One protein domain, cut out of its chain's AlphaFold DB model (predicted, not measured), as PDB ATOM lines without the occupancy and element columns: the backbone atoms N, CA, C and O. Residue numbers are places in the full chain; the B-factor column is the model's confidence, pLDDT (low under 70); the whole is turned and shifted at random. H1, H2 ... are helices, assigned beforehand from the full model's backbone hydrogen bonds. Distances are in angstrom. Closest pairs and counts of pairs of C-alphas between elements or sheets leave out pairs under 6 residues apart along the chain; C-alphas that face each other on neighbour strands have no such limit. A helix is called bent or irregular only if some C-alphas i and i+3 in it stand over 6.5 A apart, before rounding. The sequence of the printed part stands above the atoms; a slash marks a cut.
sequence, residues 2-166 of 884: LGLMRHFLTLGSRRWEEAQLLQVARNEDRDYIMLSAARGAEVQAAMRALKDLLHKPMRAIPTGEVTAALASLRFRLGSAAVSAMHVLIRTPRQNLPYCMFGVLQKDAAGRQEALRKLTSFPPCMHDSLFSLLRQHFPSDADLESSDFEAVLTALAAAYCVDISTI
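What this domain is: This is residues 2 to 166 of the 884 residues of the protein "Hypothetical protein" of Symbiodinium sp. CCMP2592 (UniProt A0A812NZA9). A long helical hairpin, H4 and H5, makes an arm that reaches out from a head of short helices, H3 and H6 to H10; H1 packs along the part of H4 nearer the head, and H2 touches no helix. The loop residues 59 to 65 stick out at the arm's far tip. The printed part has 165 residues, with ten named helices, H1 to H10 in order along the chain, and no named strand: the class is all helix. It is loose, with a radius of gyration of the C-alphas of 19.6 A, and elongated, spanning 64 by 39 by 33 A.

Where its parts are: H5, residues 68 to 93, is the longest helix at 36.1 A, from C-alpha 68 at (120.453, 205.869, 178.218) to C-alpha 93 at (145.522, 231.752, 176.539). It has a kink of 29 degrees near residue 87 and is only just irregular: C-alphas 88 and 91 are 6.7 A apart. H4 is residues 41 to 55, 21.3 A; H3 is 33 to 39; H1 is 2 to 11, beginning at (140.553, 217.317, 164.811); H2 is 14 to 25, 16.4 A. H6 is residues 99 to 104, H7 108 to 120 at 18.0 A, H8 128 to 136, H9 140 to 144, and H10 146 to 158 at 18.3 A, ending at (160.386, 235.068, 168.067).

How they stand to each other: H4 and H5 form a hairpin and touch at a shallow tilt of 14 degrees, opposite ways; their closest C-alphas, of Met 47 and Val 82, are 5.5 A apart. With residues 42 to 46 alone, H4 touches H1 at a shallow tilt of 5 degrees, opposite ways, closest at C-alphas Leu 4 and Ala 46, 6.6 A. H2 is close to H1 but not clearly touching, closest at C-alphas Thr 10 and Trp 16, 6.3 A. H6 is the hub, touching H3, about perpendicular at 75 degrees, with C-alphas Ala 38 and Cys 99 at 5.0 A; H7, its hairpin partner, with Val 103 and Arg 111 at 4.8 A; and H10, with Phe 101 and Leu 152 at 6.6 A. H7 and H9 only just touch, with 3 pairs of C-alphas within 8 A, the closest Thr 119 and Asp 140 at 7.0 A; H8 and H9 are near each other. Every O i to N i+4 pair is within hydrogen-bond range in H1, H2, H3, H7, H8, H9 and H10, against 10 of 11 in H4, 19 of 22 in H5 and 0 of 2 in H6, where 3 of 3 O i to N i+3 pairs are.

The domain as a whole: The C-alphas farthest apart, of Gly 64 and His 136, are 64.8 A apart. The printed part has no cut, and the link from H4 to H5, 12 residues, is long. Mean pLDDT of the printed part is 92.2; residues 162 to 166 are under 70.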
ATOM      1  N   LEU A   2     139.598 217.439 165.930       71.31
ATOM      2  CA  LEU A   2     140.553 217.317 164.811       71.31
ATOM      3  C   LEU A   2     140.718 218.623 164.019       71.31
ATOM      4  O   LEU A   2     141.844 219.007 163.735       71.31
ATOM      5  N   GLY A   3     139.627 219.357 163.764       77.25
ATOM      6  CA  GLY A   3     139.699 220.688 163.145       77.25
ATOM      7  C   GLY A   3     140.540 221.695 163.944       77.25
ATOM      8  O   GLY A   3     141.373 222.382 163.368       77.25
ATOM      9  N   LEU A   4     140.408 221.715 165.278       79.75
ATOM     10  CA  LEU A   4     141.225 222.569 166.151       79.75
ATOM     11  C   LEU A   4     142.704 222.161 166.119       79.75
ATOM     12  O   LEU A   4     143.580 223.014 166.054       79.75
ATOM     13  N   MET A   5     142.983 220.854 166.149       79.62
ATOM     14  CA  MET A   5     144.349 220.341 166.038       79.62
ATOM     15  C   MET A   5     144.969 220.702 164.690       79.62
ATOM     16  O   MET A   5     146.078 221.219 164.664       79.62
ATOM     17  N   ARG A   6     144.243 220.484 163.585       82.19
ATOM     18  CA  ARG A   6     144.660 220.892 162.240       82.19
ATOM     19  C   ARG A   6     144.964 222.385 162.208       82.19
ATOM     20  O   ARG A   6     146.017 222.758 161.719       82.19
ATOM     21  N   HIS A   7     144.097 223.209 162.784       84.25
ATOM     22  CA  HIS A   7     144.316 224.647 162.844       84.25
ATOM     23  C   HIS A   7     145.591 225.013 163.626       84.25
ATOM     24  O   HIS A   7     146.401 225.783 163.127       84.25
ATOM     25  N   PHE A   8     145.848 224.412 164.795       85.50
ATOM     26  CA  PHE A   8     147.101 224.655 165.527       85.50
ATOM     27  C   PHE A   8     148.345 224.186 164.765       85.50
ATOM     28  O   PHE A   8     149.371 224.858 164.822       85.50
ATOM     29  N   LEU A   9     148.252 223.073 164.030       83.62
ATOM     30  CA  LEU A   9     149.322 222.621 163.137       83.62
ATOM     31  C   LEU A   9     149.548 223.606 161.988       83.62
ATOM     32  O   LEU A   9     150.688 223.856 161.617       83.62
ATOM     33  N   THR A  10     148.474 224.177 161.440       86.81
ATOM     34  CA  THR A  10     148.556 225.209 160.407       86.81
ATOM     35  C   THR A  10     149.211 226.475 160.952       86.81
ATOM     36  O   THR A  10     150.166 226.928 160.333       86.81
ATOM     37  N   LEU A  11     148.791 226.987 162.115       86.94
ATOM     38  CA  LEU A  11     149.405 228.168 162.742       86.94
ATOM     39  C   LEU A  11     150.908 227.983 162.990       86.94
ATOM     40  O   LEU A  11     151.680 228.908 162.795       86.94
ATOM     41  N   GLY A  12     151.338 226.786 163.398       85.62
ATOM     42  CA  GLY A  12     152.756 226.473 163.608       85.62
ATOM     43  C   GLY A  12     153.552 226.180 162.332       85.62
ATOM     44  O   GLY A  12     154.751 225.912 162.409       85.62
ATOM     45  N   SER A  13     152.909 226.161 161.162       87.50
ATOM     46  CA  SER A  13     153.546 225.729 159.920       87.50
ATOM     47  C   SER A  13     154.324 226.852 159.238       87.50
ATOM     48  O   SER A  13     153.904 228.006 159.219       87.50
ATOM     49  N   ARG A  14     155.416 226.484 158.558       88.75
ATOM     50  CA  ARG A  14     156.186 227.402 157.705       88.75
ATOM     51  C   ARG A  14     155.321 228.066 156.627       88.75
ATOM     52  O   ARG A  14     155.513 229.238 156.344       88.75
ATOM     53  N   ARG A  15     154.346 227.335 156.074       91.56
ATOM     54  CA  ARG A  15     153.417 227.861 155.063       91.56
ATOM     55  C   ARG A  15     152.559 229.006 155.605       91.56
ATOM     56  O   ARG A  15     152.278 229.944 154.871       91.56
ATOM     57  N   TRP A  16     152.125 228.923 156.864       93.25
ATOM     58  CA  TRP A  16     151.382 230.013 157.497       93.25
ATOM     59  C   TRP A  16     152.277 231.239 157.696       93.25
ATOM     60  O   TRP A  16     151.869 232.337 157.337       93.25
ATOM     61  N   GLU A  17     153.516 231.047 158.154       92.69
ATOM     62  CA  GLU A  17     154.482 232.143 158.309       92.69
ATOM     63  C   GLU A  17     154.807 232.826 156.970       92.69
ATOM     64  O   GLU A  17     154.791 234.048 156.873       92.69
ATOM     65  N   GLU A  18     155.037 232.052 155.906       94.19
ATOM     66  CA  GLU A  18     155.252 232.579 154.550       94.19
ATOM     67  C   GLU A  18     154.035 233.366 154.047       94.19
ATOM     68  O   GLU A  18     154.199 234.432 153.455       94.19
ATOM     69  N   ALA A  19     152.817 232.895 154.335       96.19
ATOM     70  CA  ALA A  19     151.598 233.632 154.015       96.19
ATOM     71  C   ALA A  19     151.514 234.960 154.787       96.19
ATOM     72  O   ALA A  19     151.195 235.980 154.186       96.19
ATOM     73  N   GLN A  20     151.862 234.983 156.076       96.25
ATOM     74  CA  GLN A  20     151.899 236.218 156.870       96.25
ATOM     75  C   GLN A  20     152.954 237.212 156.366       96.25
ATOM     76  O   GLN A  20     152.700 238.413 156.312       96.25
ATOM     77  N   LEU A  21     154.129 236.735 155.946       94.56
ATOM     78  CA  LEU A  21     155.151 237.585 155.327       94.56
ATOM     79  C   LEU A  21     154.687 238.152 153.979       94.56
ATOM     80  O   LEU A  21     154.971 239.310 153.673       94.56
ATOM     81  N   LEU A  22     153.944 237.367 153.195       96.94
ATOM     82  CA  LEU A  22     153.338 237.832 151.949       96.94
ATOM     83  C   LEU A  22     152.269 238.905 152.201       96.94
ATOM     84  O   LEU A  22     152.209 239.873 151.449       96.94
ATOM     85  N   GLN A  23     151.472 238.775 153.266       96.88
ATOM     86  CA  GLN A  23     150.534 239.818 153.699       96.88
ATOM     87  C   GLN A  23     151.273 241.122 154.013       96.88
ATOM     88  O   GLN A  23     150.931 242.166 153.464       96.88
ATOM     89  N   VAL A  24     152.375 241.056 154.767       95.62
ATOM     90  CA  VAL A  24     153.210 242.244 155.034       95.62
ATOM     91  C   VAL A  24     153.734 242.873 153.749       95.62
ATOM     92  O   VAL A  24     153.688 244.091 153.602       95.62
ATOM     93  N   ALA A  25     154.193 242.061 152.792       96.31
ATOM     94  CA  ALA A  25     154.663 242.554 151.498       96.31
ATOM     95  C   ALA A  25     153.558 243.253 150.682       96.31
ATOM     96  O   ALA A  25     153.859 244.098 149.841       96.31
ATOM     97  N   ARG A  26     152.285 242.936 150.948       97.75
ATOM     98  CA  ARG A  26     151.098 243.578 150.359       97.75
ATOM     99  C   ARG A  26     150.607 244.796 151.149       97.75
ATOM    100  O   ARG A  26     149.547 245.324 150.835       97.75
ATOM    101  N   ASN A  27     151.364 245.256 152.148       95.56
ATOM    102  CA  ASN A  27     150.937 246.260 153.128       95.56
ATOM    103  C   ASN A  27     149.703 245.841 153.951       95.56
ATOM    104  O   ASN A  27     149.017 246.690 154.516       95.56
ATOM    105  N   GLU A  28     149.440 244.539 154.063       96.12
ATOM    106  CA  GLU A  28     148.468 243.990 155.001       96.12
ATOM    107  C   GLU A  28     149.166 243.706 156.352       96.12
ATOM    108  O   GLU A  28     150.287 243.213 156.449       96.12
ATOM    109  N   ASP A  29     148.503 243.986 157.460       94.50
ATOM    110  CA  ASP A  29     147.813 242.905 158.148       94.50
ATOM    111  C   ASP A  29     148.634 241.752 158.766       94.50
ATOM    112  O   ASP A  29     148.077 240.665 158.813       94.50
ATOM    113  N   ARG A  30     149.876 241.900 159.267       95.31
ATOM    114  CA  ARG A  30     150.554 240.741 159.913       95.31
ATOM    115  C   ARG A  30     149.839 240.259 161.182       95.31
ATOM    116  O   ARG A  30     149.738 241.003 162.158       95.31
ATOM    117  N   ASP A  31     149.455 238.988 161.210       96.00
ATOM    118  CA  ASP A  31     149.079 238.244 162.410       96.00
ATOM    119  C   ASP A  31     150.281 237.469 162.981       96.00
ATOM    120  O   ASP A  31     151.252 237.147 162.293       96.00
ATOM    121  N   TYR A  32     150.212 237.147 164.268       95.81
ATOM    122  CA  TYR A  32     151.241 236.388 164.977       95.81
ATOM    123  C   TYR A  32     150.612 235.191 165.672       95.81
ATOM    124  O   TYR A  32     149.536 235.309 166.249       95.81
ATOM    125  N   ILE A  33     151.323 234.063 165.751       94.56
ATOM    126  CA  ILE A  33     150.817 232.851 166.426       94.56
ATOM    127  C   ILE A  33     150.367 233.165 167.863       94.56
ATOM    128  O   ILE A  33     149.336 232.672 168.328       94.56
ATOM    129  N   MET A  34     151.131 234.001 168.576       95.06
ATOM    130  CA  MET A  34     150.788 234.443 169.929       95.06
ATOM    131  C   MET A  34     149.538 235.332 169.959       95.06
ATOM    132  O   MET A  34     148.728 235.181 170.872       95.06
ATOM    133  N   LEU A  35     149.358 236.205 168.963       96.25
ATOM    134  CA  LEU A  35     148.187 237.071 168.818       96.25
ATOM    135  C   LEU A  35     146.932 236.251 168.478       96.25
ATOM    136  O   LEU A  35     145.930 236.371 169.185       96.25
ATOM    137  N   SER A  36     146.990 235.338 167.502       94.94
ATOM    138  CA  SER A  36     145.881 234.421 167.196       94.94
ATOM    139  C   SER A  36     145.533 233.554 168.417       94.94
ATOM    140  O   SER A  36     144.365 233.402 168.783       94.94
ATOM    141  N   ALA A  37     146.543 233.054 169.143       93.81
ATOM    142  CA  ALA A  37     146.328 232.315 170.385       93.81
ATOM    143  C   ALA A  37     145.658 233.170 171.475       93.81
ATOM    144  O   ALA A  37     144.768 232.659 172.157       93.81
ATOM    145  N   ALA A  38     146.051 234.438 171.627       95.25
ATOM    146  CA  ALA A  38     145.473 235.379 172.587       95.25
ATOM    147  C   ALA A  38     144.012 235.725 172.265       95.25
ATOM    148  O   ALA A  38     143.179 235.751 173.174       95.25
ATOM    149  N   ARG A  39     143.689 235.925 170.977       95.38
ATOM    150  CA  ARG A  39     142.310 236.108 170.489       95.38
ATOM    151  C   ARG A  39     141.453 234.886 170.812       95.38
ATOM    152  O   ARG A  39     140.304 235.017 171.228       95.38
ATOM    153  N   GLY A  40     142.013 233.686 170.642       94.25
ATOM    154  CA  GLY A  40     141.357 232.427 170.991       94.25
ATOM    155  C   GLY A  40     140.084 232.143 170.185       94.25
ATOM    156  O   GLY A  40     139.244 231.362 170.641       94.25
ATOM    157  N   ALA A  41     139.937 232.759 169.008       94.06
ATOM    158  CA  ALA A  41     138.740 232.679 168.174       94.06
ATOM    159  C   ALA A  41     138.403 231.230 167.796       94.06
ATOM    160  O   ALA A  41     137.247 230.810 167.871       94.06
ATOM    161  N   GLU A  42     139.414 230.420 167.489       91.75
ATOM    162  CA  GLU A  42     139.253 229.038 167.032       91.75
ATOM    163  C   GLU A  42     138.965 228.093 168.191       91.75
ATOM    164  O   GLU A  42     138.200 227.141 168.050       91.75
ATOM    165  N   VAL A  43     139.521 228.385 169.370       93.38
ATOM    166  CA  VAL A  43     139.169 227.681 170.609       93.38
ATOM    167  C   VAL A  43     137.703 227.943 170.936       93.38
ATOM    168  O   VAL A  43     136.961 226.998 171.197       93.38
ATOM    169  N   GLN A  44     137.268 229.202 170.857       94.62
ATOM    170  CA  GLN A  44     135.883 229.592 171.103       94.62
ATOM    171  C   GLN A  44     134.927 228.987 170.063       94.62
ATOM    172  O   GLN A  44     133.857 228.510 170.433       94.62
ATOM    173  N   ALA A  45     135.297 228.972 168.780       93.31
ATOM    174  CA  ALA A  45     134.511 228.346 167.717       93.31
ATOM    175  C   ALA A  45     134.406 226.825 167.909       93.31
ATOM    176  O   ALA A  45     133.319 226.260 167.815       93.31
ATOM    177  N   ALA A  46     135.508 226.155 168.259       92.88
ATOM    178  CA  ALA A  46     135.506 224.722 168.533       92.88
ATOM    179  C   ALA A  46     134.688 224.366 169.787       92.88
ATOM    180  O   ALA A  46     133.992 223.351 169.783       92.88
ATOM    181  N   MET A  47     134.738 225.185 170.842       94.94
ATOM    182  CA  MET A  47     133.896 225.003 172.028       94.94
ATOM    183  C   MET A  47     132.412 225.209 171.698       94.94
ATOM    184  O   MET A  47     131.602 224.379 172.103       94.94
ATOM    185  N   ARG A  48     132.064 226.245 170.916       94.56
ATOM    186  CA  ARG A  48     130.693 226.469 170.417       94.56
ATOM    187  C   ARG A  48     130.197 225.271 169.615       94.56
ATOM    188  O   ARG A  48     129.174 224.701 169.961       94.56
ATOM    189  N   ALA A  49     130.983 224.797 168.648       92.38
ATOM    190  CA  ALA A  49     130.633 223.626 167.849       92.38
ATOM    191  C   ALA A  49     130.446 222.355 168.698       92.38
ATOM    192  O   ALA A  49     129.527 221.581 168.452       92.38
ATOM    193  N   LEU A  50     131.290 222.127 169.712       91.56
ATOM    194  CA  LEU A  50     131.119 221.007 170.647       91.56
ATOM    195  C   LEU A  50     129.845 221.140 171.484       91.56
ATOM    196  O   LEU A  50     129.191 220.132 171.746       91.56
ATOM    197  N   LYS A  51     129.493 222.361 171.891       92.88
ATOM    198  CA  LYS A  51     128.264 222.633 172.632       92.88
ATOM    199  C   LYS A  51     127.035 222.442 171.744       92.88
ATOM    200  O   LYS A  51     126.129 221.723 172.137       92.88
ATOM    201  N   ASP A  52     127.049 222.936 170.512       92.06
ATOM    202  CA  ASP A  52     125.982 222.697 169.533       92.06
ATOM    203  C   ASP A  52     125.824 221.205 169.207       92.06
ATOM    204  O   ASP A  52     124.719 220.717 168.984       92.06
ATOM    205  N   LEU A  53     126.921 220.442 169.213       90.75
ATOM    206  CA  LEU A  53     126.873 218.988 169.059       90.75
ATOM    207  C   LEU A  53     126.202 218.277 170.239       90.75
ATOM    208  O   LEU A  53     125.736 217.159 170.035       90.75
ATOM    209  N   LEU A  54     126.129 218.865 171.438       91.38
ATOM    210  CA  LEU A  54     125.315 218.323 172.536       91.38
ATOM    211  C   LEU A  54     123.814 218.526 172.286       91.38
ATOM    212  O   LEU A  54     123.004 217.754 172.780       91.38
ATOM    213  N   HIS A  55     123.449 219.514 171.473       91.31
ATOM    214  CA  HIS A  55     122.056 219.849 171.167       91.31
ATOM    215  C   HIS A  55     121.515 219.172 169.906       91.31
ATOM    216  O   HIS A  55     120.313 219.138 169.678       91.31
ATOM    217  N   LYS A  56     122.388 218.591 169.076       90.50
ATOM    218  CA  LYS A  56     121.990 217.898 167.839       90.50
ATOM    219  C   LYS A  56     121.758 216.399 168.079       90.50
ATOM    220  O   LYS A  56     122.523 215.789 168.829       90.50
ATOM    221  N   PRO A  57     120.806 215.738 167.400       87.62
ATOM    222  CA  PRO A  57     120.678 214.275 167.440       87.62
ATOM    223  C   PRO A  57     121.927 213.571 166.869       87.62
ATOM    224  O   PRO A  57     122.734 214.182 166.159       87.62
ATOM    225  N   MET A  58     122.149 212.297 167.220       85.25
ATOM    226  CA  MET A  58     123.272 211.521 166.671       85.25
ATOM    227  C   MET A  58     122.942 211.137 165.233       85.25
ATOM    228  O   MET A  58     122.049 210.339 165.006       85.25
ATOM    229  N   ARG A  59     123.673 211.678 164.255       84.75
ATOM    230  CA  ARG A  59     123.391 211.403 162.833       84.75
ATOM    231  C   ARG A  59     123.599 209.939 162.427       84.75
ATOM    232  O   ARG A  59     122.959 209.484 161.494       84.75
ATOM    233  N   ALA A  60     124.514 209.236 163.091       85.44
ATOM    234  CA  ALA A  60     124.938 207.889 162.703       85.44
ATOM    235  C   ALA A  60     124.207 206.759 163.448       85.44
ATOM    236  O   ALA A  60     124.494 205.595 163.198       85.44
ATOM    237  N   ILE A  61     123.325 207.087 164.395       84.69
ATOM    238  CA  ILE A  61     122.608 206.101 165.207       84.69
ATOM    239  C   ILE A  61     121.120 206.426 165.085       84.69
ATOM    240  O   ILE A  61     120.748 207.557 165.411       84.69
ATOM    241  N   PRO A  62     120.280 205.484 164.617       86.06
ATOM    242  CA  PRO A  62     118.838 205.681 164.580       86.06
ATOM    243  C   PRO A  62     118.328 206.134 165.950       86.06
ATOM    244  O   PRO A  62     118.745 205.605 166.980       86.06
ATOM    245  N   THR A  63     117.424 207.112 165.983       79.88
ATOM    246  CA  THR A  63     116.918 207.696 167.239       79.88
ATOM    247  C   THR A  63     116.324 206.645 168.179       79.88
ATOM    248  O   THR A  63     116.522 206.741 169.386       79.88
ATOM    249  N   GLY A  64     115.687 205.602 167.635       84.12
ATOM    250  CA  GLY A  64     115.133 204.484 168.406       84.12
ATOM    251  C   GLY A  64     116.162 203.518 169.013       84.12
ATOM    252  O   GLY A  64     115.794 202.705 169.852       84.12
ATOM    253  N   GLU A  65     117.437 203.594 168.622       87.94
ATOM    254  CA  GLU A  65     118.510 202.724 169.135       87.94
ATOM    255  C   GLU A  65     119.392 203.412 170.188       87.94
ATOM    256  O   GLU A  65     120.331 202.814 170.727       87.94
ATOM    257  N   VAL A  66     119.125 204.683 170.498       89.50
ATOM    258  CA  VAL A  66     119.905 205.412 171.495       89.50
ATOM    259  C   VAL A  66     119.507 204.939 172.892       89.50
ATOM    260  O   VAL A  66     118.420 205.217 173.377       89.50
ATOM    261  N   THR A  67     120.412 204.234 173.565       92.31
ATOM    262  CA  THR A  67     120.227 203.835 174.968       92.31
ATOM    263  C   THR A  67     120.589 204.972 175.924       92.31
ATOM    264  O   THR A  67     121.401 205.845 175.589       92.31
ATOM    265  N   ALA A  68     120.081 204.927 177.160       92.81
ATOM    266  CA  ALA A  68     120.453 205.869 178.218       92.81
ATOM    267  C   ALA A  68     121.965 205.925 178.459       92.81
ATOM    268  O   ALA A  68     122.557 206.995 178.620       92.81
ATOM    269  N   ALA A  69     122.621 204.763 178.451       93.50
ATOM    270  CA  ALA A  69     124.066 204.668 178.619       93.50
ATOM    271  C   ALA A  69     124.822 205.416 177.507       93.50
ATOM    272  O   ALA A  69     125.819 206.093 177.778       93.50
ATOM    273  N   LEU A  70     124.336 205.334 176.264       92.94
ATOM    274  CA  LEU A  70     124.939 206.008 175.118       92.94
ATOM    275  C   LEU A  70     124.694 207.521 175.141       92.94
ATOM    276  O   LEU A  70     125.637 208.288 174.921       92.94
ATOM    277  N   ALA A  71     123.477 207.957 175.473       93.25
ATOM    278  CA  ALA A  71     123.146 209.371 175.646       93.25
ATOM    279  C   ALA A  71     123.973 210.007 176.783       93.25
ATOM    280  O   ALA A  71     124.646 211.021 176.572       93.25
ATOM    281  N   SER A  72     124.050 209.339 177.942       94.88
ATOM    282  CA  SER A  72     124.925 209.707 179.067       94.88
ATOM    283  C   SER A  72     126.388 209.807 178.640       94.88
ATOM    284  O   SER A  72     127.071 210.789 178.944       94.88
ATOM    285  N   LEU A  73     126.907 208.803 177.926       94.62
ATOM    286  CA  LEU A  73     128.286 208.814 177.443       94.62
ATOM    287  C   LEU A  73     128.540 210.004 176.510       94.62
ATOM    288  O   LEU A  73     129.561 210.677 176.658       94.62
ATOM    289  N   ARG A  74     127.618 210.296 175.587       93.25
ATOM    290  CA  ARG A  74     127.730 211.431 174.666       93.25
ATOM    291  C   ARG A  74     127.761 212.763 175.410       93.25
ATOM    292  O   ARG A  74     128.681 213.548 175.158       93.25
ATOM    293  N   PHE A  75     126.847 212.986 176.356       95.62
ATOM    294  CA  PHE A  75     126.860 214.176 177.213       95.62
ATOM    295  C   PHE A  75     128.199 214.313 177.946       95.62
ATOM    296  O   PHE A  75     128.874 215.342 177.848       95.62
ATOM    297  N   ARG A  76     128.646 213.247 178.625       96.19
ATOM    298  CA  ARG A  76     129.894 213.253 179.402       96.19
ATOM    299  C   ARG A  76     131.116 213.526 178.540       96.19
ATOM    300  O   ARG A  76     132.017 214.238 178.977       96.19
ATOM    301  N   LEU A  77     131.180 212.975 177.329       94.12
ATOM    302  CA  LEU A  77     132.281 213.229 176.402       94.12
ATOM    303  C   LEU A  77     132.275 214.672 175.892       94.12
ATOM    304  O   LEU A  77     133.333 215.303 175.906       94.12
ATOM    305  N   GLY A  78     131.117 215.206 175.494       93.88
ATOM    306  CA  GLY A  78     131.001 216.586 175.021       93.88
ATOM    307  C   GLY A  78     131.299 217.600 176.124       93.88
ATOM    308  O   GLY A  78     132.200 218.426 175.967       93.88
ATOM    309  N   SER A  79     130.649 217.471 177.283       96.25
ATOM    310  CA  SER A  79     130.871 218.341 178.447       96.25
ATOM    311  C   SER A  79     132.333 218.304 178.914       96.25
ATOM    312  O   SER A  79     132.936 219.339 179.214       96.25
ATOM    313  N   ALA A  80     132.966 217.126 178.890       95.81
ATOM    314  CA  ALA A  80     134.374 216.990 179.248       95.81
ATOM    315  C   ALA A  80     135.326 217.567 178.206       95.81
ATOM    316  O   ALA A  80     136.353 218.125 178.585       95.81
ATOM    317  N   ALA A  81     135.016 217.442 176.914       92.56
ATOM    318  CA  ALA A  81     135.811 218.049 175.856       92.56
ATOM    319  C   ALA A  81     135.802 219.578 175.982       92.56
ATOM    320  O   ALA A  81     136.871 220.189 175.979       92.56
ATOM    321  N   VAL A  82     134.626 220.181 176.190       95.31
ATOM    322  CA  VAL A  82     134.488 221.632 176.395       95.31
ATOM    323  C   VAL A  82     135.195 222.069 177.685       95.31
ATOM    324  O   VAL A  82     136.000 222.997 177.652       95.31
ATOM    325  N   SER A  83     134.997 221.362 178.801       96.38
ATOM    326  CA  SER A  83     135.643 221.689 180.086       96.38
ATOM    327  C   SER A  83     137.165 221.529 180.054       96.38
ATOM    328  O   SER A  83     137.897 222.348 180.614       96.38
ATOM    329  N   ALA A  84     137.671 220.505 179.364       93.62
ATOM    330  CA  ALA A  84     139.102 220.315 179.166       93.62
ATOM    331  C   ALA A  84     139.690 221.412 178.271       93.62
ATOM    332  O   ALA A  84     140.733 221.965 178.609       93.62
ATOM    333  N   MET A  85     139.026 221.772 177.168       93.38
ATOM    334  CA  MET A  85     139.440 222.905 176.333       93.38
ATOM    335  C   MET A  85     139.460 224.213 177.126       93.38
ATOM    336  O   MET A  85     140.407 224.991 176.991       93.38
ATOM    337  N   HIS A  86     138.463 224.430 177.988       95.31
ATOM    338  CA  HIS A  86     138.386 225.615 178.834       95.31
ATOM    339  C   HIS A  86     139.602 225.752 179.753       95.31
ATOM    340  O   HIS A  86     140.268 226.785 179.749       95.31
ATOM    341  N   VAL A  87     139.942 224.708 180.514       93.50
ATOM    342  CA  VAL A  87     141.047 224.775 181.490       93.50
ATOM    343  C   VAL A  87     142.421 224.614 180.858       93.50
ATOM    344  O   VAL A  87     143.378 225.228 181.322       93.50
ATOM    345  N   LEU A  88     142.557 223.779 179.830       91.25
ATOM    346  CA  LEU A  88     143.868 223.441 179.270       91.25
ATOM    347  C   LEU A  88     144.302 224.381 178.146       91.25
ATOM    348  O   LEU A  88     145.498 224.469 177.882       91.25
ATOM    349  N   ILE A  89     143.362 225.060 177.481       92.38
ATOM    350  CA  ILE A  89     143.657 225.883 176.301       92.38
ATOM    351  C   ILE A  89     143.147 227.310 176.490       92.38
ATOM    352  O   ILE A  89     143.952 228.240 176.492       92.38
ATOM    353  N   ARG A  90     141.836 227.501 176.678       94.88
ATOM    354  CA  ARG A  90     141.220 228.836 176.746       94.88
ATOM    355  C   ARG A  90     141.750 229.647 177.926       94.88
ATOM    356  O   ARG A  90     142.264 230.736 177.720       94.88
ATOM    357  N   THR A  91     141.669 229.117 179.145       94.19
ATOM    358  CA  THR A  91     142.066 229.841 180.364       94.19
ATOM    359  C   THR A  91     143.548 230.236 180.335       94.19
ATOM    360  O   THR A  91     143.832 231.409 180.567       94.19
ATOM    361  N   PRO A  92     144.508 229.352 179.986       93.06
ATOM    362  CA  PRO A  92     145.905 229.754 179.832       93.06
ATOM    363  C   PRO A  92     146.117 230.835 178.768       93.06
ATOM    364  O   PRO A  92     146.893 231.753 179.005       93.06
ATOM    365  N   ARG A  93     145.414 230.765 177.629       94.31
ATOM    366  CA  ARG A  93     145.522 231.752 176.539       94.31
ATOM    367  C   ARG A  93     144.845 233.090 176.840       94.31
ATOM    368  O   ARG A  93     145.226 234.114 176.291       94.31
ATOM    369  N   GLN A  94     143.864 233.097 177.736       94.25
ATOM    370  CA  GLN A  94     143.224 234.318 178.225       94.25
ATOM    371  C   GLN A  94     144.038 235.033 179.310       94.25
ATOM    372  O   GLN A  94     143.658 236.140 179.691       94.25
ATOM    373  N   ASN A  95     145.121 234.417 179.786       95.50
ATOM    374  CA  ASN A  95     146.018 234.925 180.817       95.50
ATOM    375  C   ASN A  95     147.429 235.166 180.248       95.50
ATOM    376  O   ASN A  95     147.705 234.918 179.071       95.50
ATOM    377  N   LEU A  96     148.332 235.658 181.099       95.62
ATOM    378  CA  LEU A  96     149.732 235.877 180.749       95.62
ATOM    379  C   LEU A  96     150.466 234.541 180.489       95.62
ATOM    380  O   LEU A  96     150.213 233.548 181.188       95.62
ATOM    381  N   PRO A  97     151.342 234.482 179.468       95.00
ATOM    382  CA  PRO A  97     151.821 235.612 178.664       95.00
ATOM    383  C   PRO A  97     150.970 235.911 177.420       95.00
ATOM    384  O   PRO A  97     151.255 236.864 176.716       95.00
ATOM    385  N   TYR A  98     149.955 235.112 177.089       95.75
ATOM    386  CA  TYR A  98     149.254 235.235 175.806       95.75
ATOM    387  C   TYR A  98     148.466 236.540 175.687       95.75
ATOM    388  O   TYR A  98     148.575 237.232 174.682       95.75
ATOM    389  N   CYS A  99     147.707 236.914 176.718       96.19
ATOM    390  CA  CYS A  99     146.805 238.062 176.635       96.19
ATOM    391  C   CYS A  99     147.504 239.397 176.331       96.19
ATOM    392  O   CYS A  99     146.876 240.260 175.729       96.19
ATOM    393  N   MET A 100     148.785 239.563 176.691       97.06
ATOM    394  CA  MET A 100     149.521 240.803 176.409       97.06
ATOM    395  C   MET A 100     149.739 241.021 174.906       97.06
ATOM    396  O   MET A 100     149.773 242.156 174.453       97.06
ATOM    397  N   PHE A 101     149.795 239.949 174.107       97.81
ATOM    398  CA  PHE A 101     149.895 240.065 172.652       97.81
ATOM    399  C   PHE A 101     148.612 240.598 172.014       97.81
ATOM    400  O   PHE A 101     148.650 241.013 170.864       97.81
ATOM    401  N   GLY A 102     147.496 240.656 172.753       97.25
ATOM    402  CA  GLY A 102     146.283 241.334 172.304       97.25
ATOM    403  C   GLY A 102     146.485 242.827 172.018       97.25
ATOM    404  O   GLY A 102     145.707 243.384 171.257       97.25
ATOM    405  N   VAL A 103     147.541 243.449 172.557       97.88
ATOM    406  CA  VAL A 103     147.918 244.845 172.265       97.88
ATOM    407  C   VAL A 103     148.342 245.033 170.801       97.88
ATOM    408  O   VAL A 103     148.200 246.122 170.263       97.88
ATOM    409  N   LEU A 104     148.775 243.962 170.124       97.62
ATOM    410  CA  LEU A 104     149.126 243.972 168.697       97.62
ATOM    411  C   LEU A 104     147.896 243.898 167.770       97.62
ATOM    412  O   LEU A 104     148.037 243.718 166.561       97.62
ATOM    413  N   GLN A 105     146.676 243.961 168.315       96.69
ATOM    414  CA  GLN A 105     145.474 244.078 167.494       96.69
ATOM    415  C   GLN A 105     145.441 245.441 166.804       96.69
ATOM    416  O   GLN A 105     145.728 246.465 167.414       96.69
ATOM    417  N   LYS A 106     145.067 245.439 165.525       93.94
ATOM    418  CA  LYS A 106     144.964 246.666 164.729       93.94
ATOM    419  C   LYS A 106     143.641 247.385 164.903       93.94
ATOM    420  O   LYS A 106     143.593 248.604 164.797       93.94
ATOM    421  N   ASP A 107     142.591 246.633 165.219       95.75
ATOM    422  CA  ASP A 107     141.348 247.223 165.688       95.75
ATOM    423  C   ASP A 107     141.606 247.982 166.997       95.75
ATOM    424  O   ASP A 107     142.038 247.395 167.995       95.75
ATOM    425  N   ALA A 108     141.347 249.291 166.980       95.94
ATOM    426  CA  ALA A 108     141.572 250.170 168.120       95.94
ATOM    427  C   ALA A 108     140.750 249.729 169.340       95.94
ATOM    428  O   ALA A 108     141.243 249.790 170.468       95.94
ATOM    429  N   ALA A 109     139.530 249.220 169.125       96.81
ATOM    430  CA  ALA A 109     138.689 248.719 170.208       96.81
ATOM    431  C   ALA A 109     139.291 247.452 170.839       96.81
ATOM    432  O   ALA A 109     139.451 247.383 172.060       96.81
ATOM    433  N   GLY A 110     139.700 246.481 170.018       95.62
ATOM    434  CA  GLY A 110     140.390 245.270 170.458       95.62
ATOM    435  C   GLY A 110     141.718 245.539 171.173       95.62
ATOM    436  O   GLY A 110     141.998 244.914 172.203       95.62
ATOM    437  N   ARG A 111     142.511 246.505 170.688       96.69
ATOM    438  CA  ARG A 111     143.745 246.970 171.347       96.69
ATOM    439  C   ARG A 111     143.449 247.590 172.708       96.69
ATOM    440  O   ARG A 111     144.081 247.198 173.690       96.69
ATOM    441  N   GLN A 112     142.481 248.505 172.792       97.50
ATOM    442  CA  GLN A 112     142.140 249.163 174.055       97.50
ATOM    443  C   GLN A 112     141.591 248.172 175.080       97.50
ATOM    444  O   GLN A 112     141.921 248.256 176.261       97.50
ATOM    445  N   GLU A 113     140.794 247.197 174.646       96.44
ATOM    446  CA  GLU A 113     140.311 246.130 175.518       96.44
ATOM    447  C   GLU A 113     141.460 245.247 176.023       96.44
ATOM    448  O   GLU A 113     141.515 244.907 177.206       96.44
ATOM    449  N   ALA A 114     142.430 244.918 175.164       96.94
ATOM    450  CA  ALA A 114     143.618 244.183 175.579       96.94
ATOM    451  C   ALA A 114     144.458 244.967 176.599       96.94
ATOM    452  O   ALA A 114     144.903 244.372 177.583       96.94
ATOM    453  N   LEU A 115     144.627 246.278 176.410       97.56
ATOM    454  CA  LEU A 115     145.323 247.167 177.345       97.56
ATOM    455  C   LEU A 115     144.592 247.267 178.687       97.56
ATOM    456  O   LEU A 115     145.203 247.006 179.719       97.56
ATOM    457  N   ARG A 116     143.278 247.530 178.684       97.31
ATOM    458  CA  ARG A 116     142.435 247.543 179.896       97.31
ATOM    459  C   ARG A 116     142.523 246.229 180.656       97.31
ATOM    460  O   ARG A 116     142.660 246.199 181.877       97.31
ATOM    461  N   LYS A 117     142.476 245.111 179.933       95.94
ATOM    462  CA  LYS A 117     142.635 243.792 180.533       95.94
ATOM    463  C   LYS A 117     144.034 243.614 181.122       95.94
ATOM    464  O   LYS A 117     144.159 243.071 182.217       95.94
ATOM    465  N   LEU A 118     145.072 244.073 180.427       96.56
ATOM    466  CA  LEU A 118     146.459 243.968 180.868       96.56
ATOM    467  C   LEU A 118     146.720 244.774 182.150       96.56
ATOM    468  O   LEU A 118     147.337 244.245 183.076       96.56
ATOM    469  N   THR A 119     146.196 245.998 182.233       96.50
ATOM    470  CA  THR A 119     146.293 246.872 183.416       96.50
ATOM    471  C   THR A 119     145.427 246.378 184.574       96.50
ATOM    472  O   THR A 119     145.809 246.526 185.733       96.50
ATOM    473  N   SER A 120     144.319 245.682 184.289       95.06
ATOM    474  CA  SER A 120     143.477 245.064 185.323       95.06
ATOM    475  C   SER A 120     144.135 243.879 186.047       95.06
ATOM    476  O   SER A 120     143.663 243.474 187.114       95.06
ATOM    477  N   PHE A 121     145.211 243.291 185.501       95.00
ATOM    478  CA  PHE A 121     145.865 242.159 186.156       95.00
ATOM    479  C   PHE A 121     146.626 242.610 187.405       95.00
ATOM    480  O   PHE A 121     147.611 243.348 187.301       95.00
ATOM    481  N   PRO A 122     146.277 242.082 188.592       95.25
ATOM    482  CA  PRO A 122     147.027 242.394 189.792       95.25
ATOM    483  C   PRO A 122     148.447 241.808 189.715       95.25
ATOM    484  O   PRO A 122     148.637 240.760 189.088       95.25
ATOM    485  N   PRO A 123     149.427 242.366 190.454       94.94
ATOM    486  CA  PRO A 123     150.808 241.875 190.455       94.94
ATOM    487  C   PRO A 123     150.942 240.380 190.769       94.94
ATOM    488  O   PRO A 123     151.821 239.699 190.249       94.94
ATOM    489  N   CYS A 124     150.034 239.815 191.576       94.31
ATOM    490  CA  CYS A 124     150.050 238.385 191.886       94.31
ATOM    491  C   CYS A 124     149.689 237.485 190.685       94.31
ATOM    492  O   CYS A 124     149.902 236.276 190.764       94.31
ATOM    493  N   MET A 125     149.159 238.036 189.588       95.19
ATOM    494  CA  MET A 125     148.908 237.340 188.319       95.19
ATOM    495  C   MET A 125     149.990 237.587 187.266       95.19
ATOM    496  O   MET A 125     149.959 236.925 186.230       95.19
ATOM    497  N   HIS A 126     150.949 238.482 187.515       94.94
ATOM    498  CA  HIS A 126     152.043 238.719 186.582       94.94
ATOM    499  C   HIS A 126     152.928 237.474 186.517       94.94
ATOM    500  O   HIS A 126     153.349 236.925 187.540       94.94
ATOM    501  N   ASP A 127     153.187 236.990 185.305       93.62
ATOM    502  CA  ASP A 127     154.228 235.990 185.107       93.62
ATOM    503  C   ASP A 127     155.615 236.653 185.111       93.62
ATOM    504  O   ASP A 127     155.750 237.873 185.239       93.62
ATOM    505  N   SER A 128     156.674 235.850 185.004       90.62
ATOM    506  CA  SER A 128     158.042 236.369 185.029       90.62
ATOM    507  C   SER A 128     158.356 237.307 183.862       90.62
ATOM    508  O   SER A 128     159.156 238.219 184.031       90.62
ATOM    509  N   LEU A 129     157.757 237.085 182.688       92.94
ATOM    510  CA  LEU A 129     158.004 237.895 181.496       92.94
ATOM    511  C   LEU A 129     157.300 239.245 181.622       92.94
ATOM    512  O   LEU A 129     157.929 240.286 181.467       92.94
ATOM    513  N   PHE A 130     156.020 239.237 181.982       95.88
ATOM    514  CA  PHE A 130     155.253 240.461 182.148       95.88
ATOM    515  C   PHE A 130     155.733 241.295 183.339       95.88
ATOM    516  O   PHE A 130     155.762 242.517 183.253       95.88
ATOM    517  N   SER A 131     156.204 240.653 184.414       95.25
ATOM    518  CA  SER A 131     156.841 241.367 185.531       95.25
ATOM    519  C   SER A 131     158.083 242.143 185.083       95.25
ATOM    520  O   SER A 131     158.308 243.248 185.562       95.25
ATOM    521  N   LEU A 132     158.887 241.583 184.169       94.38
ATOM    522  CA  LEU A 132     160.039 242.282 183.586       94.38
ATOM    523  C   LEU A 132     159.584 243.412 182.663       94.38
ATOM    524  O   LEU A 132     160.108 244.516 182.754       94.38
ATOM    525  N   LEU A 133     158.569 243.172 181.828       95.94
ATOM    526  CA  LEU A 133     158.001 244.220 180.979       95.94
ATOM    527  C   LEU A 133     157.471 245.392 181.815       95.94
ATOM    528  O   LEU A 133     157.799 246.524 181.505       95.94
ATOM    529  N   ARG A 134     156.767 245.154 182.928       96.81
ATOM    530  CA  ARG A 134     156.310 246.225 183.837       96.81
ATOM    531  C   ARG A 134     157.434 246.958 184.566       96.81
ATOM    532  O   ARG A 134     157.211 248.068 185.028       96.81
ATOM    533  N   GLN A 135     158.628 246.378 184.690       96.62
ATOM    534  CA  GLN A 135     159.794 247.114 185.198       96.62
ATOM    535  C   GLN A 135     160.347 248.084 184.150       96.62
ATOM    536  O   GLN A 135     160.838 249.147 184.515       96.62
ATOM    537  N   HIS A 136     160.263 247.722 182.868       97.31
ATOM    538  CA  HIS A 136     160.698 248.564 181.751       97.31
ATOM    539  C   HIS A 136     159.636 249.585 181.313       97.31
ATOM    540  O   HIS A 136     159.997 250.683 180.908       97.31
ATOM    541  N   PHE A 137     158.355 249.236 181.439       97.94
ATOM    542  CA  PHE A 137     157.186 250.040 181.074       97.94
ATOM    543  C   PHE A 137     156.276 250.187 182.311       97.94
ATOM    544  O   PHE A 137     155.297 249.442 182.460       97.94
ATOM    545  N   PRO A 138     156.660 251.043 183.279       97.12
ATOM    546  CA  PRO A 138     156.024 251.101 184.593       97.12
ATOM    547  C   PRO A 138     154.640 251.751 184.595       97.12
ATOM    548  O   PRO A 138     153.806 251.344 185.413       97.12
ATOM    549  N   SER A 139     154.385 252.734 183.727       97.62
ATOM    550  CA  SER A 139     153.093 253.420 183.639       97.62
ATOM    551  C   SER A 139     152.171 252.782 182.599       97.62
ATOM    552  O   SER A 139     152.601 252.027 181.728       97.62
ATOM    553  N   ASP A 140     150.875 253.072 182.693       96.81
ATOM    554  CA  ASP A 140     149.906 252.563 181.719       96.81
ATOM    555  C   ASP A 140     150.070 253.257 180.357       96.81
ATOM    556  O   ASP A 140     149.941 252.596 179.331       96.81
ATOM    557  N   ALA A 141     150.501 254.525 180.339       97.25
ATOM    558  CA  ALA A 141     150.910 255.220 179.117       97.25
ATOM    559  C   ALA A 141     152.132 254.555 178.451       97.25
ATOM    560  O   ALA A 141     152.200 254.463 177.228       97.25
ATOM    561  N   ASP A 142     153.069 254.009 179.239       97.75
ATOM    562  CA  ASP A 142     154.214 253.268 178.696       97.75
ATOM    563  C   ASP A 142     153.778 251.959 178.020       97.75
ATOM    564  O   ASP A 142     154.388 251.549 177.035       97.75
ATOM    565  N   LEU A 143     152.709 251.310 178.502       97.00
ATOM    566  CA  LEU A 143     152.119 250.138 177.837       97.00
ATOM    567  C   LEU A 143     151.379 250.499 176.540       97.00
ATOM    568  O   LEU A 143     151.176 249.631 175.695       97.00
ATOM    569  N   GLU A 144     150.973 251.755 176.373       97.25
ATOM    570  CA  GLU A 144     150.374 252.262 175.133       97.25
ATOM    571  C   GLU A 144     151.430 252.725 174.115       97.25
ATOM    572  O   GLU A 144     151.111 252.884 172.935       97.25
ATOM    573  N   SER A 145     152.686 252.885 174.551       98.00
ATOM    574  CA  SER A 145     153.787 253.398 173.734       98.00
ATOM    575  C   SER A 145     154.130 252.514 172.526       98.00
ATOM    576  O   SER A 145     154.018 251.284 172.552       98.00
ATOM    577  N   SER A 146     154.646 253.154 171.472       97.69
ATOM    578  CA  SER A 146     155.188 252.468 170.291       97.69
ATOM    579  C   SER A 146     156.356 251.540 170.631       97.69
ATOM    580  O   SER A 146     156.553 250.526 169.966       97.69
ATOM    581  N   ASP A 147     157.119 251.860 171.678       98.12
ATOM    582  CA  ASP A 147     158.267 251.063 172.112       98.12
ATOM    583  C   ASP A 147     157.817 249.736 172.731       98.12
ATOM    584  O   ASP A 147     158.380 248.680 172.426       98.12
ATOM    585  N   PHE A 148     156.763 249.757 173.551       97.94
ATOM    586  CA  PHE A 148     156.167 248.536 174.091       97.94
ATOM    587  C   PHE A 148     155.591 247.656 172.978       97.94
ATOM    588  O   PHE A 148     155.830 246.444 172.953       97.94
ATOM    589  N   GLU A 149     154.892 248.264 172.018       97.56
ATOM    590  CA  GLU A 149     154.369 247.578 170.834       97.56
ATOM    591  C   GLU A 149     155.490 246.949 169.990       97.56
ATOM    592  O   GLU A 149     155.378 245.788 169.581       97.56
ATOM    593  N   ALA A 150     156.606 247.655 169.787       97.31
ATOM    594  CA  ALA A 150     157.772 247.142 169.072       97.31
ATOM    595  C   ALA A 150     158.414 245.946 169.799       97.31
ATOM    596  O   ALA A 150     158.741 244.936 169.166       97.31
ATOM    597  N   VAL A 151     158.539 246.009 171.130       97.69
ATOM    598  CA  VAL A 151     159.040 244.891 171.948       97.69
ATOM    599  C   VAL A 151     158.100 243.689 171.865       97.69
ATOM    600  O   VAL A 151     158.561 242.568 171.633       97.69
ATOM    601  N   LEU A 152     156.787 243.890 172.008       97.62
ATOM    602  CA  LEU A 152     155.807 242.813 171.873       97.62
ATOM    603  C   LEU A 152     155.809 242.208 170.471       97.62
ATOM    604  O   LEU A 152     155.711 240.990 170.349       97.62
ATOM    605  N   THR A 153     155.973 243.023 169.432       97.12
ATOM    606  CA  THR A 153     156.099 242.576 168.040       97.12
ATOM    607  C   THR A 153     157.326 241.688 167.852       97.12
ATOM    608  O   THR A 153     157.225 240.589 167.302       97.12
ATOM    609  N   ALA A 154     158.483 242.108 168.373       96.12
ATOM    610  CA  ALA A 154     159.709 241.317 168.324       96.12
ATOM    611  C   ALA A 154     159.562 239.983 169.080       96.12
ATOM    612  O   ALA A 154     159.970 238.933 168.579       96.12
ATOM    613  N   LEU A 155     158.928 239.998 170.258       95.62
ATOM    614  CA  LEU A 155     158.613 238.780 171.007       95.62
ATOM    615  C   LEU A 155     157.632 237.890 170.229       95.62
ATOM    616  O   LEU A 155     157.850 236.687 170.128       95.62
ATOM    617  N   ALA A 156     156.581 238.450 169.637       95.25
ATOM    618  CA  ALA A 156     155.578 237.693 168.896       95.25
ATOM    619  C   ALA A 156     156.177 236.985 167.672       95.25
ATOM    620  O   ALA A 156     155.807 235.847 167.394       95.25
ATOM    621  N   ALA A 157     157.137 237.624 166.995       92.31
ATOM    622  CA  ALA A 157     157.882 237.039 165.883       92.31
ATOM    623  C   ALA A 157     158.876 235.945 166.325       92.31
ATOM    624  O   ALA A 157     159.161 235.025 165.563       92.31
ATOM    625  N   ALA A 158     159.415 236.032 167.546       89.50
ATOM    626  CA  ALA A 158     160.386 235.068 168.067       89.50
ATOM    627  C   ALA A 158     159.741 233.837 168.732       89.50
ATOM    628  O   ALA A 158     160.349 232.763 168.782       89.50
ATOM    629  N   TYR A 159     158.536 233.979 169.289       87.38
ATOM    630  CA  TYR A 159     157.866 232.916 170.034       87.38
ATOM    631  C   TYR A 159     157.061 231.983 169.127       87.38
ATOM    632  O   TYR A 159     156.266 232.410 168.299       87.38
ATOM    633  N   CYS A 160     157.188 230.679 169.376       78.44
ATOM    634  CA  CYS A 160     156.386 229.652 168.723       78.44
ATOM    635  C   CYS A 160     155.555 228.880 169.758       78.44
ATOM    636  O   CYS A 160     156.075 228.417 170.776       78.44
ATOM    637  N   VAL A 161     154.250 228.741 169.498       73.62
ATOM    638  CA  VAL A 161     153.302 227.969 170.334       73.62
ATOM    639  C   VAL A 161     153.214 226.512 169.878       73.62
ATOM    640  O   VAL A 161     152.519 225.708 170.501       73.62
ATOM    641  N   ASP A 162     153.902 226.155 168.791       68.81
ATOM    642  CA  ASP A 162     153.806 224.826 168.214       68.81
ATOM    643  C   ASP A 162     154.429 223.766 169.129       68.81
ATOM    644  O   ASP A 162     155.634 223.513 169.146       68.81
ATOM    645  N   ILE A 163     153.564 223.102 169.891       65.12
ATOM    646  CA  ILE A 163     153.923 221.906 170.641       65.12
ATOM    647  C   ILE A 163     153.757 220.648 169.798       65.12
ATOM    648  O   ILE A 163     153.959 219.572 170.337       65.12
ATOM    649  N   SER A 164     153.386 220.710 168.518       59.31
ATOM    650  CA  SER A 164     153.118 219.521 167.703       59.31
ATOM    651  C   SER A 164     154.316 218.594 167.616       59.31
ATOM    652  O   SER A 164     154.153 217.381 167.693       59.31
ATOM    653  N   THR A 165     155.533 219.125 167.557       53.06
ATOM    654  CA  THR A 165     156.755 218.319 167.618       53.06
ATOM    655  C   THR A 165     156.912 217.647 168.981       53.06
ATOM    656  O   THR A 165     157.322 216.489 169.051       53.06
ATOM    657  N   ILE A 166     156.541 218.319 170.070       48.47
ATOM    658  CA  ILE A 166     156.555 217.781 171.438       48.47
ATOM    659  C   ILE A 166     155.440 216.733 171.621       48.47
ATOM    660  O   ILE A 166     155.693 215.618 172.072       48.47
TER     661      ILE A 166